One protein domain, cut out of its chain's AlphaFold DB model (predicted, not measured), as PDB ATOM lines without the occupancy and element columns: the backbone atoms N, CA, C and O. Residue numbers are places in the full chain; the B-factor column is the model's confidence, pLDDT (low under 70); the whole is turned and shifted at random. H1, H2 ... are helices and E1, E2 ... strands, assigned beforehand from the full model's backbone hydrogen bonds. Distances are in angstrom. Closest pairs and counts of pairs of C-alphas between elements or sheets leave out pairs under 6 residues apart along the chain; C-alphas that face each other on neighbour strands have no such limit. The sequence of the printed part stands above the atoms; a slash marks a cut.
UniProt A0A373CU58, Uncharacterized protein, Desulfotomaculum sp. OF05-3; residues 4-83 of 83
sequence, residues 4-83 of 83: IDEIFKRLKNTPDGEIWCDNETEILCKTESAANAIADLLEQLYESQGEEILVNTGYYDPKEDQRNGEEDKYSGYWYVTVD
ATOM      1  N   ILE A   4      32.717  10.062 -32.018       89.94
ATOM      2  CA  ILE A   4      33.002   8.974 -31.081       89.94
ATOM      3  C   ILE A   4      34.427   8.431 -31.281       89.94
ATOM      4  O   ILE A   4      35.189   8.365 -30.317       89.94
ATOM      5  N   ASP A   5      34.859   8.215 -32.530       89.62
ATOM      6  CA  ASP A   5      36.239   7.813 -32.854       89.62
ATOM      7  C   ASP A   5      37.262   8.839 -32.353       89.62
ATOM      8  O   ASP A   5      38.338   8.500 -31.856       89.62
ATOM      9  N   GLU A   6      36.951  10.128 -32.492       90.50
ATOM     10  CA  GLU A   6      37.818  11.199 -32.010       90.50
ATOM     11  C   GLU A   6      37.916  11.217 -30.478       90.50
ATOM     12  O   GLU A   6      38.991  11.500 -29.934       90.50
ATOM     13  N   ILE A   7      36.838  10.892 -29.768       88.94
ATOM     14  CA  ILE A   7      36.853  10.737 -28.312       88.94
ATOM     15  C   ILE A   7      37.668   9.501 -27.917       88.94
ATOM     16  O   ILE A   7      38.543   9.616 -27.055       88.94
ATOM     17  N   PHE A   8      37.482   8.363 -28.590       88.44
ATOM     18  CA  PHE A   8      38.239   7.135 -28.328       88.44
ATOM     19  C   PHE A   8      39.746   7.319 -28.475       88.44
ATOM     20  O   PHE A   8      40.508   6.883 -27.616       88.44
ATOM     21  N   LYS A   9      40.199   8.061 -29.492       86.56
ATOM     22  CA  LYS A   9      41.627   8.384 -29.669       86.56
ATOM     23  C   LYS A   9      42.219   9.209 -28.522       86.56
ATOM     24  O   LYS A   9      43.441   9.259 -28.377       86.56
ATOM     25  N   ARG A  10      41.388   9.932 -27.763       85.94
ATOM     26  CA  ARG A  10      41.817  10.864 -26.703       85.94
ATOM     27  C   ARG A  10      41.658  10.285 -25.302       85.94
ATOM     28  O   ARG A  10      42.434  10.651 -24.416       85.94
ATOM     29  N   LEU A  11      40.670   9.422 -25.087       84.56
ATOM     30  CA  LEU A  11      40.481   8.736 -23.817       84.56
ATOM     31  C   LEU A  11      41.546   7.653 -23.629       84.56
ATOM     32  O   LEU A  11      42.008   7.006 -24.566       84.56
ATOM     33  N   LYS A  12      41.978   7.471 -22.380       74.38
ATOM     34  CA  LYS A  12      42.904   6.391 -22.045       74.38
ATOM     35  C   LYS A  12      42.121   5.086 -21.977       74.38
ATOM     36  O   LYS A  12      41.128   5.006 -21.258       74.38
ATOM     37  N   ASN A  13      42.627   4.048 -22.633       74.94
ATOM     38  CA  ASN A  13      42.171   2.688 -22.381       74.94
ATOM     39  C   ASN A  13      42.784   2.183 -21.068       74.94
ATOM     40  O   ASN A  13      43.847   1.559 -21.047       74.94
ATOM     41  N   THR A  14      42.183   2.559 -19.941       71.69
ATOM     42  CA  THR A  14      42.615   2.092 -18.623       71.69
ATOM     43  C   THR A  14      41.392   1.868 -17.734       71.69
ATOM     44  O   THR A  14      40.766   2.849 -17.339       71.69
ATOM     45  N   PRO A  15      41.082   0.612 -17.368       68.56
ATOM     46  CA  PRO A  15      39.883   0.249 -16.606       68.56
ATOM     47  C   PRO A  15      39.880   0.707 -15.137       68.56
ATOM     48  O   PRO A  15      38.949   0.394 -14.403       68.56
ATOM     49  N   ASP A  16      40.884   1.481 -14.717       69.88
ATOM     50  CA  ASP A  16      40.988   2.082 -13.380       69.88
ATOM     51  C   ASP A  16      40.596   3.577 -13.371       69.88
ATOM     52  O   ASP A  16      40.703   4.247 -12.343       69.88
ATOM     53  N   GLY A  17      40.207   4.133 -14.524       76.31
ATOM     54  CA  GLY A  17      39.816   5.534 -14.666       76.31
ATOM     55  C   GLY A  17      38.339   5.794 -14.355       76.31
ATOM     56  O   GLY A  17      37.490   4.928 -14.531       76.31
ATOM     57  N   GLU A  18      38.020   7.034 -13.964       87.56
ATOM     58  CA  GLU A  18      36.628   7.509 -13.833       87.56
ATOM     59  C   GLU A  18      35.861   7.434 -15.161       87.56
ATOM     60  O   GLU A  18      34.659   7.162 -15.176       87.56
ATOM     61  N   ILE A  19      36.578   7.683 -16.264       90.44
ATOM     62  CA  ILE A  19      36.102   7.560 -17.640       90.44
ATOM     63  C   ILE A  19      37.203   6.880 -18.460       90.44
ATOM     64  O   ILE A  19      38.355   7.328 -18.434       90.44
ATOM     65  N   TRP A  20      36.860   5.821 -19.186       91.12
ATOM     66  CA  TRP A  20      37.772   5.098 -20.075       91.12
ATOM     67  C   TRP A  20      37.027   4.537 -21.289       91.12
ATOM     68  O   TRP A  20      35.813   4.666 -21.396       91.12
ATOM     69  N   CYS A  21      37.758   3.963 -22.237       88.25
ATOM     70  CA  CYS A  21      37.195   3.359 -23.444       88.25
ATOM     71  C   CYS A  21      37.899   2.038 -23.741       88.25
ATOM     72  O   CYS A  21      39.112   1.925 -23.553       88.25
ATOM     73  N   ASP A  22      37.164   1.046 -24.229       81.75
ATOM     74  CA  ASP A  22      37.607  -0.349 -24.214       81.75
ATOM     75  C   ASP A  22      38.319  -0.848 -25.486       81.75
ATOM     76  O   ASP A  22      38.432  -2.053 -25.697       81.75
ATOM     77  N   ASN A  23      38.917   0.070 -26.249       67.56
ATOM     78  CA  ASN A  23      39.361  -0.102 -27.643       67.56
ATOM     79  C   ASN A  23      38.258   0.134 -28.689       67.56
ATOM     80  O   ASN A  23      38.161  -0.619 -29.652       67.56
ATOM     81  N   GLU A  24      37.547   1.257 -28.556       70.38
ATOM     82  CA  GLU A  24      36.721   1.890 -29.605       70.38
ATOM     83  C   GLU A  24      35.273   1.404 -29.754       70.38
ATOM     84  O   GLU A  24      34.596   1.848 -30.676       70.38
ATOM     85  N   THR A  25      34.755   0.538 -28.881       81.25
ATOM     86  CA  THR A  25      33.331   0.160 -28.963       81.25
ATOM     87  C   THR A  25      32.433   0.969 -28.039       81.25
ATOM     88  O   THR A  25      31.311   1.300 -28.411       81.25
ATOM     89  N   GLU A  26      32.934   1.364 -26.870       91.88
ATOM     90  CA  GLU A  26      32.129   2.062 -25.869       91.88
ATOM     91  C   GLU A  26      32.949   2.998 -24.978       91.88
ATOM     92  O   GLU A  26      34.164   2.840 -24.792       91.88
ATOM     93  N   ILE A  27      32.263   3.999 -24.423       93.94
ATOM     94  CA  ILE A  27      32.788   4.878 -23.377       93.94
ATOM     95  C   ILE A  27      32.216   4.419 -22.041       93.94
ATOM     96  O   ILE A  27      31.004   4.316 -21.885       93.94
ATOM     97  N   LEU A  28      33.085   4.202 -21.060       94.94
ATOM     98  CA  LEU A  28      32.742   3.644 -19.759       94.94
ATOM     99  C   LEU A  28      32.946   4.679 -18.665       94.94
ATOM    100  O   LEU A  28      34.002   5.302 -18.583       94.94
ATOM    101  N   CYS A  29      31.936   4.849 -17.816       95.06
ATOM    102  CA  CYS A  29      31.847   5.884 -16.794       95.06
ATOM    103  C   CYS A  29      31.527   5.288 -15.424       95.06
ATOM    104  O   CYS A  29      30.646   4.439 -15.292       95.06
ATOM    105  N   LYS A  30      32.172   5.778 -14.362       94.19
ATOM    106  CA  LYS A  30      31.853   5.352 -12.986       94.19
ATOM    107  C   LYS A  30      30.479   5.796 -12.484       94.19
ATOM    108  O   LYS A  30      29.978   5.232 -11.514       94.19
ATOM    109  N   THR A  31      29.874   6.804 -13.107       95.81
ATOM    110  CA  THR A  31      28.585   7.360 -12.676       95.81
ATOM    111  C   THR A  31      27.626   7.522 -13.846       95.81
ATOM    112  O   THR A  31      28.041   7.884 -14.945       95.81
ATOM    113  N   GLU A  32      26.336   7.332 -13.568       97.50
ATOM    114  CA  GLU A  32      25.242   7.566 -14.517       97.50
ATOM    115  C   GLU A  32      25.255   9.005 -15.035       97.50
ATOM    116  O   GLU A  32      25.145   9.251 -16.230       97.50
ATOM    117  N   SER A  33      25.482   9.974 -14.144       97.56
ATOM    118  CA  SER A  33      25.551  11.387 -14.519       97.56
ATOM    119  C   SER A  33      26.670  11.685 -15.515       97.56
ATOM    120  O   SER A  33      26.501  12.553 -16.365       97.56
ATOM    121  N   ALA A  34      27.809  10.990 -15.417       96.00
ATOM    122  CA  ALA A  34      28.888  11.146 -16.385       96.00
ATOM    123  C   ALA A  34      28.521  10.507 -17.731       96.00
ATOM    124  O   ALA A  34      28.743  11.138 -18.759       96.00
ATOM    125  N   ALA A  35      27.908   9.318 -17.726       97.12
ATOM    126  CA  ALA A  35      27.427   8.674 -18.948       97.12
ATOM    127  C   ALA A  35      26.388   9.545 -19.675       97.12
ATOM    128  O   ALA A  35      26.552   9.821 -20.860       97.12
ATOM    129  N   ASN A  36      25.401  10.076 -18.949       97.88
ATOM    130  CA  ASN A  36      24.384  10.973 -19.504       97.88
ATOM    131  C   ASN A  36      25.003  12.262 -20.063       97.88
ATOM    132  O   ASN A  36      24.683  12.662 -21.173       97.88
ATOM    133  N   ALA A  37      25.953  12.879 -19.351       97.38
ATOM    134  CA  ALA A  37      26.625  14.080 -19.848       97.38
ATOM    135  C   ALA A  37      27.449  13.824 -21.125       97.38
ATOM    136  O   ALA A  37      27.559  14.708 -21.975       97.38
ATOM    137  N   ILE A  38      28.046  12.636 -21.264       95.56
ATOM    138  CA  ILE A  38      28.754  12.237 -22.488       95.56
ATOM    139  C   ILE A  38      27.764  11.954 -23.617       95.56
ATOM    140  O   ILE A  38      28.031  12.356 -24.748       95.56
ATOM    141  N   ALA A  39      26.634  11.308 -23.321       96.94
ATOM    142  CA  ALA A  39      25.587  11.059 -24.301       96.94
ATOM    143  C   ALA A  39      25.026  12.371 -24.868       96.94
ATOM    144  O   ALA A  39      25.093  12.580 -26.079       96.94
ATOM    145  N   ASP A  40      24.635  13.303 -23.995       97.44
ATOM    146  CA  ASP A  40      24.160  14.639 -24.378       97.44
ATOM    147  C   ASP A  40      25.197  15.392 -25.233       97.44
ATOM    148  O   ASP A  40      24.851  16.097 -26.184       97.44
ATOM    149  N   LEU A  41      26.488  15.267 -24.897       96.00
ATOM    150  CA  LEU A  41      27.576  15.879 -25.661       96.00
ATOM    151  C   LEU A  41      27.702  15.263 -27.060       96.00
ATOM    152  O   LEU A  41      27.894  16.002 -28.024       96.00
ATOM    153  N   LEU A  42      27.636  13.933 -27.175       95.69
ATOM    154  CA  LEU A  42      27.700  13.240 -28.462       95.69
ATOM    155  C   LEU A  42      26.541  13.686 -29.352       95.69
ATOM    156  O   LEU A  42      26.802  14.183 -30.445       95.69
ATOM    157  N   GLU A  43      25.302  13.610 -28.868       96.25
ATOM    158  CA  GLU A  43      24.120  14.053 -29.619       96.25
ATOM    159  C   GLU A  43      24.298  15.483 -30.139       96.25
ATOM    160  O   GLU A  43      24.232  15.712 -31.346       96.25
ATOM    161  N   GLN A  44      24.678  16.430 -29.273       96.94
ATOM    162  CA  GLN A  44      24.909  17.826 -29.667       96.94
ATOM    163  C   GLN A  44      26.015  17.988 -30.722       96.94
ATOM    164  O   GLN A  44      25.912  18.837 -31.612       96.94
ATOM    165  N   LEU A  45      27.097  17.208 -30.637       96.06
ATOM    166  CA  LEU A  45      28.196  17.266 -31.601       96.06
ATOM    167  C   LEU A  45      27.765  16.766 -32.988       96.06
ATOM    168  O   LEU A  45      28.119  17.404 -33.986       96.06
ATOM    169  N   TYR A  46      26.998  15.677 -33.065       95.94
ATOM    170  CA  TYR A  46      26.459  15.166 -34.332       95.94
ATOM    171  C   TYR A  46      25.343  16.068 -34.881       95.94
ATOM    172  O   TYR A  46      25.380  16.444 -36.057       95.94
ATOM    173  N   GLU A  47      24.439  16.555 -34.030       96.38
ATOM    174  CA  GLU A  47      23.406  17.517 -34.428       96.38
ATOM    175  C   GLU A  47      24.023  18.794 -35.015       96.38
ATOM    176  O   GLU A  47      23.552  19.316 -36.029       96.38
ATOM    177  N   SER A  48      25.136  19.276 -34.443       97.00
ATOM    178  CA  SER A  48      25.843  20.469 -34.935       97.00
ATOM    179  C   SER A  48      26.409  20.313 -36.355       97.00
ATOM    180  O   SER A  48      26.631  21.318 -37.037       97.00
ATOM    181  N   GLN A  49      26.616  19.075 -36.820       96.38
ATOM    182  CA  GLN A  49      27.020  18.754 -38.194       96.38
ATOM    183  C   GLN A  49      25.846  18.299 -39.081       96.38
ATOM    184  O   GLN A  49      26.064  17.958 -40.242       96.38
ATOM    185  N   GLY A  50      24.609  18.361 -38.577       96.69
ATOM    186  CA  GLY A  50      23.400  17.969 -39.302       96.69
ATOM    187  C   GLY A  50      23.197  16.455 -39.398       96.69
ATOM    188  O   GLY A  50      22.510  16.001 -40.312       96.69
ATOM    189  N   GLU A  51      23.808  15.688 -38.494       96.19
ATOM    190  CA  GLU A  51      23.662  14.237 -38.391       96.19
ATOM    191  C   GLU A  51      22.843  13.900 -37.138       96.19
ATOM    192  O   GLU A  51      23.129  14.394 -36.052       96.19
ATOM    193  N   GLU A  52      21.821  13.063 -37.293       94.50
ATOM    194  CA  GLU A  52      21.061  12.494 -36.178       94.50
ATOM    195  C   GLU A  52      21.617  11.096 -35.899       94.50
ATOM    196  O   GLU A  52      21.756  10.291 -36.825       94.50
ATOM    197  N   ILE A  53      21.965  10.827 -34.644       94.12
ATOM    198  CA  ILE A  53      22.501   9.540 -34.192       94.12
ATOM    199  C   ILE A  53      21.658   8.998 -33.044       94.12
ATOM    200  O   ILE A  53      20.978   9.759 -32.358       94.12
ATOM    201  N   LEU A  54      21.736   7.690 -32.811       94.69
ATOM    202  CA  LEU A  54      21.168   7.071 -31.622       94.69
ATOM    203  C   LEU A  54      22.288   6.823 -30.612       94.69
ATOM    204  O   LEU A  54      23.189   6.024 -30.872       94.69
ATOM    205  N   VAL A  55      22.227   7.505 -29.467       95.62
ATOM    206  CA  VAL A  55      23.122   7.233 -28.341       95.62
ATOM    207  C   VAL A  55      22.420   6.313 -27.354       95.62
ATOM    208  O   VAL A  55      21.334   6.617 -26.864       95.62
ATOM    209  N   ASN A  56      23.054   5.190 -27.033       96.19
ATOM    210  CA  ASN A  56      22.554   4.255 -26.034       96.19
ATOM    211  C   ASN A  56      23.372   4.368 -24.750       96.19
ATOM    212  O   ASN A  56      24.595   4.508 -24.788       96.19
ATOM    213  N   THR A  57      22.694   4.246 -23.610       96.75
ATOM    214  CA  THR A  57      23.334   4.121 -22.299       96.75
ATOM    215  C   THR A  57      22.805   2.907 -21.546       96.75
ATOM    216  O   THR A  57      21.673   2.465 -21.754       96.75
ATOM    217  N   GLY A  58      23.631   2.355 -20.662       97.00
ATOM    218  CA  GLY A  58      23.241   1.265 -19.775       97.00
ATOM    219  C   GLY A  58      24.255   1.048 -18.660       97.00
ATOM    220  O   GLY A  58      25.252   1.765 -18.570       97.00
ATOM    221  N   TYR A  59      23.981   0.082 -17.786       97.44
ATOM    222  CA  TYR A  59      24.800  -0.211 -16.614       97.44
ATOM    223  C   TYR A  59      25.133  -1.698 -16.549       97.44
ATOM    224  O   TYR A  59      24.228  -2.531 -16.565       97.44
ATOM    225  N   TYR A  60      26.420  -2.009 -16.423       95.75
ATOM    226  CA  TYR A  60      26.881  -3.348 -16.073       95.75
ATOM    227  C   TYR A  60      26.680  -3.555 -14.566       95.75
ATOM    228  O   TYR A  60      27.486  -3.074 -13.766       95.75
ATOM    229  N   ASP A  61      25.570  -4.182 -14.154       96.56
ATOM    230  CA  ASP A  61      25.259  -4.416 -12.736       96.56
ATOM    231  C   ASP A  61      26.149  -5.537 -12.168       96.56
ATOM    232  O   ASP A  61      25.927  -6.709 -12.480       96.56
ATOM    233  N   PRO A  62      27.076  -5.237 -11.232       95.81
ATOM    234  CA  PRO A  62      27.993  -6.240 -10.690       95.81
ATOM    235  C   PRO A  62      27.299  -7.455 -10.065       95.81
ATOM    236  O   PRO A  62      27.860  -8.548 -10.033       95.81
ATOM    237  N   LYS A  63      26.090  -7.284  -9.513       96.25
ATOM    238  CA  LYS A  63      25.346  -8.395  -8.903       96.25
ATOM    239  C   LYS A  63      24.754  -9.315  -9.957       96.25
ATOM    240  O   LYS A  63      24.663 -10.520  -9.718       96.25
ATOM    241  N   GLU A  64      24.290  -8.750 -11.064       96.19
ATOM    242  CA  GLU A  64      23.806  -9.524 -12.199       96.19
ATOM    243  C   GLU A  64      24.965 -10.253 -12.872       96.19
ATOM    244  O   GLU A  64      24.894 -11.477 -13.003       96.19
ATOM    245  N   ASP A  65      26.054  -9.542 -13.147       95.38
ATOM    246  CA  ASP A  65      27.258 -10.096 -13.762       95.38
ATOM    247  C   ASP A  65      27.810 -11.254 -12.918       95.38
ATOM    248  O   ASP A  65      28.048 -12.355 -13.414       95.38
ATOM    249  N   GLN A  66      27.910 -11.078 -11.596       96.19
ATOM    250  CA  GLN A  66      28.339 -12.143 -10.689       96.19
ATOM    251  C   GLN A  66      27.385 -13.349 -10.696       96.19
ATOM    252  O   GLN A  66      27.836 -14.496 -10.667       96.19
ATOM    253  N   ARG A  67      26.067 -13.119 -10.716       96.62
ATOM    254  CA  ARG A  67      25.065 -14.198 -10.748       96.62
ATOM    255  C   ARG A  67      25.152 -15.001 -12.046       96.62
ATOM    256  O   ARG A  67      24.923 -16.211 -12.014       96.62
ATOM    257  N   ASN A  68      25.466 -14.335 -13.150       95.56
ATOM    258  CA  ASN A  68      25.564 -14.940 -14.473       95.56
ATOM    259  C   ASN A  68      26.961 -15.530 -14.754       95.56
ATOM    260  O   ASN A  68      27.104 -16.339 -15.668       95.56
ATOM    261  N   GLY A  69      27.973 -15.195 -13.944       94.56
ATOM    262  CA  GLY A  69      29.367 -15.586 -14.177       94.56
ATOM    263  C   GLY A  69      30.066 -14.731 -15.241       94.56
ATOM    264  O   GLY A  69      31.016 -15.198 -15.864       94.56
ATOM    265  N   GLU A  70      29.581 -13.508 -15.441       94.25
ATOM    266  CA  GLU A  70      30.010 -12.518 -16.437       94.25
ATOM    267  C   GLU A  70      30.798 -11.356 -15.801       94.25
ATOM    268  O   GLU A  70      31.130 -10.397 -16.482       94.25
ATOM    269  N   GLU A  71      31.116 -11.434 -14.501       95.44
ATOM    270  CA  GLU A  71      31.886 -10.399 -13.795       95.44
ATOM    271  C   GLU A  71      33.267 -10.189 -14.434       95.44
ATOM    272  O   GLU A  71      34.089 -11.110 -14.512       95.44
ATOM    273  N   ASP A  72      33.534  -8.957 -14.856       92.12
ATOM    274  CA  ASP A  72      34.776  -8.580 -15.516       92.12
ATOM    275  C   ASP A  72      35.172  -7.115 -15.230       92.12
ATOM    276  O   ASP A  72      34.792  -6.522 -14.220       92.12
ATOM    277  N   LYS A  73      36.022  -6.526 -16.083       91.50
ATOM    278  CA  LYS A  73      36.508  -5.145 -15.908       91.50
ATOM    279  C   LYS A  73      35.444  -4.071 -16.197       91.50
ATOM    280  O   LYS A  73      35.683  -2.911 -15.857       91.50
ATOM    281  N   TYR A  74      34.332  -4.426 -16.840       92.94
ATOM    282  CA  TYR A  74      33.226  -3.531 -17.191       92.94
ATOM    283  C   TYR A  74      32.166  -3.500 -16.087       92.94
ATOM    284  O   TYR A  74      31.498  -2.480 -15.912       92.94
ATOM    285  N   SER A  75      32.075  -4.562 -15.280       94.50
ATOM    286  CA  SER A  75      31.178  -4.636 -14.128       94.50
ATOM    287  C   SER A  75      31.285  -3.405 -13.225       94.50
ATOM    288  O   SER A  75      32.350  -3.029 -12.721       94.50
ATOM    289  N   GLY A  76      30.145  -2.759 -13.000       94.75
ATOM    290  CA  GLY A  76      30.019  -1.560 -12.181       94.75
ATOM    291  C   GLY A  76      30.264  -0.248 -12.921       94.75
ATOM    292  O   GLY A  76      30.312   0.797 -12.263       94.75
ATOM    293  N   TYR A  77      30.403  -0.275 -14.245       95.75
ATOM    294  CA  TYR A  77      30.457   0.913 -15.090       95.75
ATOM    295  C   TYR A  77      29.147   1.129 -15.848       95.75
ATOM    296  O   TYR A  77      28.433   0.195 -16.211       95.75
ATOM    297  N   TRP A  78      28.855   2.399 -16.100       97.25
ATOM    298  CA  TRP A  78      27.886   2.822 -17.098       97.25
ATOM    299  C   TRP A  78      28.563   2.885 -18.456       97.25
ATOM    300  O   TRP A  78      29.690   3.372 -18.531       97.25
ATOM    301  N   TYR A  79      27.885   2.449 -19.509       95.44
ATOM    302  CA  TYR A  79      28.395   2.530 -20.872       95.44
ATOM    303  C   TYR A  79      27.632   3.552 -21.708       95.44
ATOM    304  O   TYR A  79      26.468   3.855 -21.436       95.44
ATOM    305  N   VAL A  80      28.310   4.070 -22.729       96.44
ATOM    306  CA  VAL A  80      27.757   4.917 -23.786       96.44
ATOM    307  C   VAL A  80      28.225   4.371 -25.136       96.44
ATOM    308  O   VAL A  80      29.434   4.244 -25.357       96.44
ATOM    309  N   THR A  81      27.283   4.079 -26.033       94.81
ATOM    310  CA  THR A  81      27.539   3.626 -27.413       94.81
ATOM    311  C   THR A  81      26.748   4.457 -28.421       94.81
ATOM    312  O   THR A  81      25.760   5.099 -28.066       94.81
ATOM    313  N   VAL A  82      27.195   4.461 -29.678       92.00
ATOM    314  CA  VAL A  82      26.517   5.115 -30.808       92.00
ATOM    315  C   VAL A  82      26.251   4.061 -31.881       92.00
ATOM    316  O   VAL A  82      27.181   3.327 -32.223       92.00
ATOM    317  N   ASP A  83      25.016   4.001 -32.389       85.44
ATOM    318  CA  ASP A  83      24.591   3.093 -33.473       85.44
ATOM    319  C   ASP A  83      24.672   3.728 -34.874       85.44
ATOM    320  O   ASP A  83      24.367   4.939 -35.011       85.44
TER     321      ASP A  83
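AT A GLANCE: This is residues 4 to 83 of the 83 residues of an uncharacterized protein of Desulfotomaculum sp. OF05-3 (UniProt A0A373CU58). A twisted slab of four short strands, E1, E2, E4 and E3, has one long helix, H2, packed along one of its faces. Near one end of the longest axis sits the small helix H3, off the sheet, while the short helix H1 only grazes the sheet. The printed part has 80 residues with three named helices and four named strands, in the order H1, E1, E2, H2, E3, H3, E4; the sheet runs E1, E2, E4, E3 and is antiparallel throughout. The class is mixed, helices and strands, in two layers, H2 being the helix on one face of the sheet. The whole is compact, with a radius of gyration of the C-alphas of 13.1 A, and spans 43 by 21 by 20 A, only just a rod.

HOW THE PARTS SIT: Start at H1, residues 4 to 8, and go on to E1, residues 19 to 21; their closest C-alphas, those of Phe 8 and Cys 21, are 6.3 A apart. E2, residues 27 to 29, forms a hairpin with E1; look for N 28 and O 20, 2.8 A apart. H2, residues 32 to 47, is on the sheet at a height of 8.1 A and lies over E4, residues 78 to 82, along the strands, at 7 degrees to E4 on the local plane. The closest C-alphas of H2 and E4 are those of Glu 32 and Trp 78, 6.0 A apart. H1 and H2 are close but not clearly touching, with C-alphas 4 and 42 at 7.3 A. E2 and E4 are antiparallel neighbours, with N 29 and O 78 at 2.8 A. E3, residues 55 to 59, is the antiparallel neighbour of E4 on its other side, with N 79 and O 58 at 2.9 A. E2, H2 and E3 make a split strand-helix-strand unit, two strands running the same way with E4 between them, and its crossover is right-handed. H3, residues 62 to 68, is not on the sheet and is apart from H2. In H1, H2 and H3 every O i to N i+4 pair is within hydrogen-bond range.

IN THESE COORDINATES: Find C-alpha 4, where H1 begins, at (33.002, 8.974, -31.081). From C-alpha 32 at (25.242, 7.566, -14.517), H2 runs 22.3 A to C-alpha 47. E3 and E4 are each 14.0 A long, and H3 is 9.8 A. E4 ends at C-alpha 82, (26.517, 5.115, -30.808).

THE WHOLE: The C-alphas farthest apart are those of Gly 50 and Arg 67, at 43.0 A. The printed part has no cut and no long link. Its mean pLDDT is 91.7; look for values under 70 at residues 15 to 16 and residue 23.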